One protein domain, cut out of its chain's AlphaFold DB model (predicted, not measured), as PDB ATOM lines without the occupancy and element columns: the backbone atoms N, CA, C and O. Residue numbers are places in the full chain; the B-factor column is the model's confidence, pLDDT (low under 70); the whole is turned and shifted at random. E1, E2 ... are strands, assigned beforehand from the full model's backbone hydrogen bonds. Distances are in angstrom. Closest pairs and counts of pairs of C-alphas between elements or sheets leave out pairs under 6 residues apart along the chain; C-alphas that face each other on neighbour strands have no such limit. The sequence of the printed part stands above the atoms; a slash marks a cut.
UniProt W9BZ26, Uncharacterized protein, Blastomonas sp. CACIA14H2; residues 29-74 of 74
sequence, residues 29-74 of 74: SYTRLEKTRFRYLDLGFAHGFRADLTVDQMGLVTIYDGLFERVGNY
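AT A GLANCE: This is residues 29 to 74 of the 74 residues of an uncharacterized protein of Blastomonas sp. CACIA14H2 (UniProt W9BZ26). One curved, only just strongly twisted sheet is a meander of four strands, each the antiparallel neighbour of the one before; past E4 the chain folds back beside it. The 46 printed residues, under half in named elements, have no named helix; the class is all strand, in the order E1, E2, E3, E4 along the chain and across the sheet. It is only just compact, close to loose: radius of gyration of the C-alphas 11.2 A, spans 33 by 20 by 13 A.

HOW THE PARTS SIT: E1, residues 29 to 32, and E2, residues 37 to 42, form a hairpin; N 31 and O 39 are 2.9 A apart. E2 and E3, residues 50 to 55, form another, with N 40 and O 51 at 2.8 A. E3 and E4, residues 61 to 64, form a third, with N 54 and O 63 at 2.9 A. E1 and E4 are apart.

IN THESE COORDINATES: E1 begins at C-alpha 29 (349.619, 107.980, 202.681). E2 measures 16.6 A, E3 16.0 A. E4 ends at C-alpha 64 (351.768, 118.316, 191.851).

THE WHOLE: The farthest C-alphas, of His 47 and Tyr 74, are 33.2 A apart. The printed part has no cut; residues 73 to 74 have pLDDT under 70.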
ATOM      1  N   SER A  29     351.047 108.249 202.805       97.75
ATOM      2  CA  SER A  29     349.619 107.980 202.681       97.75
ATOM      3  C   SER A  29     349.024 108.686 201.472       97.75
ATOM      4  O   SER A  29     349.290 109.860 201.236       97.75
ATOM      5  N   TYR A  30     348.202 107.953 200.721       97.19
ATOM      6  CA  TYR A  30     347.448 108.465 199.588       97.19
ATOM      7  C   TYR A  30     345.959 108.296 199.859       97.19
ATOM      8  O   TYR A  30     345.488 107.175 200.066       97.19
ATOM      9  N   THR A  31     345.224 109.401 199.821       96.75
ATOM     10  CA  THR A  31     343.761 109.408 199.876       96.75
ATOM     11  C   THR A  31     343.223 109.752 198.501       96.75
ATOM     12  O   THR A  31     343.551 110.801 197.947       96.75
ATOM     13  N   ARG A  32     342.379 108.890 197.933       95.25
ATOM     14  CA  ARG A  32     341.683 109.211 196.684       95.25
ATOM     15  C   ARG A  32     340.579 110.235 196.963       95.25
ATOM     16  O   ARG A  32     339.653 109.938 197.712       95.25
ATOM     17  N   LEU A  33     340.687 111.424 196.368       95.69
ATOM     18  CA  LEU A  33     339.681 112.487 196.482       95.69
ATOM     19  C   LEU A  33     338.622 112.344 195.384       95.69
ATOM     20  O   LEU A  33     337.430 112.425 195.650       95.69
ATOM     21  N   GLU A  34     339.072 112.081 194.155       93.50
ATOM     22  CA  GLU A  34     338.232 111.895 192.969       93.50
ATOM     23  C   GLU A  34     338.845 110.826 192.046       93.50
ATOM     24  O   GLU A  34     339.825 110.157 192.387       93.50
ATOM     25  N   LYS A  35     338.292 110.637 190.840       93.31
ATOM     26  CA  LYS A  35     338.812 109.644 189.886       93.31
ATOM     27  C   LYS A  35     340.293 109.878 189.557       93.31
ATOM     28  O   LYS A  35     341.039 108.900 189.522       93.31
ATOM     29  N   THR A  36     340.673 111.138 189.361       95.81
ATOM     30  CA  THR A  36     341.993 111.615 188.913       95.81
ATOM     31  C   THR A  36     342.645 112.577 189.906       95.81
ATOM     32  O   THR A  36     343.645 113.209 189.578       95.81
ATOM     33  N   ARG A  37     342.097 112.700 191.122       97.25
ATOM     34  CA  ARG A  37     342.659 113.551 192.174       97.25
ATOM     35  C   ARG A  37     342.962 112.756 193.426       97.25
ATOM     36  O   ARG A  37     342.115 112.011 193.927       97.25
ATOM     37  N   PHE A  38     344.162 112.953 193.945       97.56
ATOM     38  CA  PHE A  38     344.674 112.274 195.124       97.56
ATOM     39  C   PHE A  38     345.257 113.287 196.090       97.56
ATOM     40  O   PHE A  38     345.729 114.341 195.692       97.56
ATOM     41  N   ARG A  39     345.252 112.943 197.368       98.00
ATOM     42  CA  ARG A  39     345.974 113.665 198.402       98.00
ATOM     43  C   ARG A  39     347.122 112.813 198.878       98.00
ATOM     44  O   ARG A  39     346.889 111.709 199.364       98.00
ATOM     45  N   TYR A  40     348.322 113.347 198.758       97.88
ATOM     46  CA  TYR A  40     349.527 112.786 199.336       97.88
ATOM     47  C   TYR A  40     349.778 113.400 200.715       97.88
ATOM     48  O   TYR A  40     349.639 114.610 200.900       97.88
ATOM     49  N   LEU A  41     350.148 112.558 201.677       98.06
ATOM     50  CA  LEU A  41     350.651 112.938 202.991       98.06
ATOM     51  C   LEU A  41     351.933 112.152 203.261       98.06
ATOM     52  O   LEU A  41     351.916 110.917 203.282       98.06
ATOM     53  N   ASP A  42     353.029 112.862 203.500       97.31
ATOM     54  CA  ASP A  42     354.261 112.236 203.954       97.31
ATOM     55  C   ASP A  42     354.174 111.924 205.455       97.31
ATOM     56  O   ASP A  42     353.847 112.781 206.278       97.31
ATOM     57  N   LEU A  43     354.450 110.670 205.810       96.69
ATOM     58  CA  LEU A  43     354.498 110.175 207.188       96.69
ATOM     59  C   LEU A  43     355.929 109.781 207.592       96.69
ATOM     60  O   LEU A  43     356.119 109.218 208.672       96.69
ATOM     61  N   GLY A  44     356.911 110.027 206.725       94.00
ATOM     62  CA  GLY A  44     358.285 109.564 206.831       94.00
ATOM     63  C   GLY A  44     359.268 110.726 206.760       94.00
ATOM     64  O   GLY A  44     359.395 111.486 207.716       94.00
ATOM     65  N   PHE A  45     360.007 110.811 205.654       89.44
ATOM     66  CA  PHE A  45     361.149 111.718 205.503       89.44
ATOM     67  C   PHE A  45     360.787 113.204 205.660       89.44
ATOM     68  O   PHE A  45     361.509 113.943 206.324       89.44
ATOM     69  N   ALA A  46     359.669 113.633 205.081       91.31
ATOM     70  CA  ALA A  46     359.182 115.008 205.102       91.31
ATOM     71  C   ALA A  46     357.883 115.104 205.916       91.31
ATOM     72  O   ALA A  46     356.902 115.696 205.467       91.31
ATOM     73  N   HIS A  47     357.864 114.469 207.090       94.25
ATOM     74  CA  HIS A  47     356.662 114.251 207.891       94.25
ATOM     75  C   HIS A  47     355.761 115.493 207.997       94.25
ATOM     76  O   HIS A  47     356.190 116.564 208.426       94.25
ATOM     77  N   GLY A  48     354.485 115.323 207.648       95.69
ATOM     78  CA  GLY A  48     353.478 116.386 207.688       95.69
ATOM     79  C   GLY A  48     353.371 117.200 206.399       95.69
ATOM     80  O   GLY A  48     352.386 117.922 206.228       95.69
ATOM     81  N   PHE A  49     354.311 117.052 205.461       96.88
ATOM     82  CA  PHE A  49     354.146 117.594 204.118       96.88
ATOM     83  C   PHE A  49     352.927 116.966 203.436       96.88
ATOM     84  O   PHE A  49     352.695 115.754 203.501       96.88
ATOM     85  N   ARG A  50     352.154 117.807 202.750       97.75
ATOM     86  CA  ARG A  50     350.932 117.416 202.060       97.75
ATOM     87  C   ARG A  50     350.791 118.172 200.752       97.75
ATOM     88  O   ARG A  50     350.997 119.380 200.712       97.75
ATOM     89  N   ALA A  51     350.331 117.460 199.733       98.19
ATOM     90  CA  ALA A  51     349.962 118.044 198.455       98.19
ATOM     91  C   ALA A  51     348.788 117.291 197.837       98.19
ATOM     92  O   ALA A  51     348.624 116.084 198.046       98.19
ATOM     93  N   ASP A  52     347.983 118.010 197.062       98.31
ATOM     94  CA  ASP A  52     347.009 117.388 196.183       98.31
ATOM     95  C   ASP A  52     347.673 117.152 194.814       98.31
ATOM     96  O   ASP A  52     348.472 117.950 194.323       98.31
ATOM     97  N   LEU A  53     347.381 115.993 194.233       98.38
ATOM     98  CA  LEU A  53     347.922 115.512 192.971       98.38
ATOM     99  C   LEU A  53     346.778 115.371 191.978       98.38
ATOM    100  O   LEU A  53     345.752 114.759 192.296       98.38
ATOM    101  N   THR A  54     346.985 115.870 190.767       98.00
ATOM    102  CA  THR A  54     346.136 115.558 189.615       98.00
ATOM    103  C   THR A  54     346.879 114.586 188.715       98.00
ATOM    104  O   THR A  54     348.068 114.768 188.454       98.00
ATOM    105  N   VAL A  55     346.191 113.539 188.261       97.31
ATOM    106  CA  VAL A  55     346.750 112.519 187.369       97.31
ATOM    107  C   VAL A  55     345.910 112.356 186.108       97.31
ATOM    108  O   VAL A  55     344.717 112.658 186.099       97.31
ATOM    109  N   ASP A  56     346.512 111.849 185.039       95.75
ATOM    110  CA  ASP A  56     345.779 111.448 183.842       95.75
ATOM    111  C   ASP A  56     345.109 110.068 183.997       95.75
ATOM    112  O   ASP A  56     345.060 109.473 185.076       95.75
ATOM    113  N   GLN A  57     344.549 109.550 182.902       94.50
ATOM    114  CA  GLN A  57     343.840 108.269 182.903       94.50
ATOM    115  C   GLN A  57     344.756 107.063 183.163       94.50
ATOM    116  O   GLN A  57     344.263 106.021 183.597       94.50
ATOM    117  N   MET A  58     346.062 107.203 182.924       94.06
ATOM    118  CA  MET A  58     347.072 106.177 183.196       94.06
ATOM    119  C   MET A  58     347.650 106.296 184.612       94.06
ATOM    120  O   MET A  58     348.373 105.406 185.056       94.06
ATOM    121  N   GLY A  59     347.305 107.360 185.341       94.31
ATOM    122  CA  GLY A  59     347.804 107.625 186.685       94.31
ATOM    123  C   GLY A  59     349.117 108.407 186.716       94.31
ATOM    124  O   GLY A  59     349.728 108.492 187.780       94.31
ATOM    125  N   LEU A  60     349.554 108.989 185.593       96.25
ATOM    126  CA  LEU A  60     350.724 109.867 185.570       96.25
ATOM    127  C   LEU A  60     350.353 111.259 186.074       96.25
ATOM    128  O   LEU A  60     349.311 111.801 185.707       96.25
ATOM    129  N   VAL A  61     351.220 111.847 186.899       97.00
ATOM    130  CA  VAL A  61     350.999 113.173 187.489       97.00
ATOM    131  C   VAL A  61     351.006 114.247 186.402       97.00
ATOM    132  O   VAL A  61     351.937 114.341 185.604       97.00
ATOM    133  N   THR A  62     349.958 115.068 186.393       97.56
ATOM    134  CA  THR A  62     349.842 116.265 185.555       97.56
ATOM    135  C   THR A  62     350.094 117.534 186.355       97.56
ATOM    136  O   THR A  62     350.717 118.459 185.845       97.56
ATOM    137  N   ILE A  63     349.654 117.555 187.616       98.06
ATOM    138  CA  ILE A  63     349.887 118.646 188.562       98.06
ATOM    139  C   ILE A  63     350.257 118.040 189.913       98.06
ATOM    140  O   ILE A  63     349.535 117.188 190.439       98.06
ATOM    141  N   TYR A  64     351.371 118.505 190.466       98.19
ATOM    142  CA  TYR A  64     351.768 118.316 191.851       98.19
ATOM    143  C   TYR A  64     351.777 119.700 192.502       98.19
ATOM    144  O   TYR A  64     352.730 120.462 192.313       98.19
ATOM    145  N   ASP A  65     350.719 120.028 193.247       97.06
ATOM    146  CA  ASP A  65     350.467 121.390 193.729       97.06
ATOM    147  C   ASP A  65     351.692 121.999 194.435       97.06
ATOM    148  O   ASP A  65     352.209 121.456 195.413       97.06
ATOM    149  N   GLY A  66     352.160 123.138 193.915       95.56
ATOM    150  CA  GLY A  66     353.287 123.897 194.462       95.56
ATOM    151  C   GLY A  66     354.684 123.358 194.138       95.56
ATOM    152  O   GLY A  66     355.655 124.002 194.527       95.56
ATOM    153  N   LEU A  67     354.809 122.224 193.435       97.19
ATOM    154  CA  LEU A  67     356.107 121.615 193.111       97.19
ATOM    155  C   LEU A  67     356.336 121.408 191.612       97.19
ATOM    156  O   LEU A  67     357.370 121.826 191.097       97.19
ATOM    157  N   PHE A  68     355.406 120.755 190.912       97.81
ATOM    158  CA  PHE A  68     355.612 120.345 189.520       97.81
ATOM    159  C   PHE A  68     354.337 120.461 188.689       97.81
ATOM    160  O   PHE A  68     353.235 120.182 189.159       97.81
ATOM    161  N   GLU A  69     354.517 120.773 187.411       97.44
ATOM    162  CA  GLU A  69     353.482 120.711 186.384       97.44
ATOM    163  C   GLU A  69     354.037 119.959 185.172       97.44
ATOM    164  O   GLU A  69     355.205 120.116 184.804       97.44
ATOM    165  N   ARG A  70     353.210 119.111 184.557       96.31
ATOM    166  CA  ARG A  70     353.590 118.394 183.343       96.31
ATOM    167  C   ARG A  70     353.615 119.347 182.154       96.31
ATOM    168  O   ARG A  70     352.601 119.941 181.805       96.31
ATOM    169  N   VAL A  71     354.750 119.400 181.463       94.94
ATOM    170  CA  VAL A  71     354.888 120.114 180.189       94.94
ATOM    171  C   VAL A  71     354.605 119.169 179.012       94.94
ATOM    172  O   VAL A  71     355.262 118.142 178.861       94.94
ATOM    173  N   GLY A  72     353.620 119.513 178.176       83.94
ATOM    174  CA  GLY A  72     353.262 118.764 176.962       83.94
ATOM    175  C   GLY A  72     352.235 117.631 177.144       83.94
ATOM    176  O   GLY A  72     351.880 117.251 178.262       83.94
ATOM    177  N   ASN A  73     351.755 117.101 176.011       68.69
ATOM    178  CA  ASN A  73     350.829 115.965 175.921       68.69
ATOM    179  C   ASN A  73     351.512 114.837 175.127       68.69
ATOM    180  O   ASN A  73     351.913 115.076 173.988       68.69
ATOM    181  N   TYR A  74     351.632 113.646 175.716       59.47
ATOM    182  CA  TYR A  74     352.122 112.427 175.063       59.47
ATOM    183  C   TYR A  74     351.043 111.351 175.111       59.47
ATOM    184  O   TYR A  74     350.360 111.278 176.160       59.47
TER     185      TYR A  74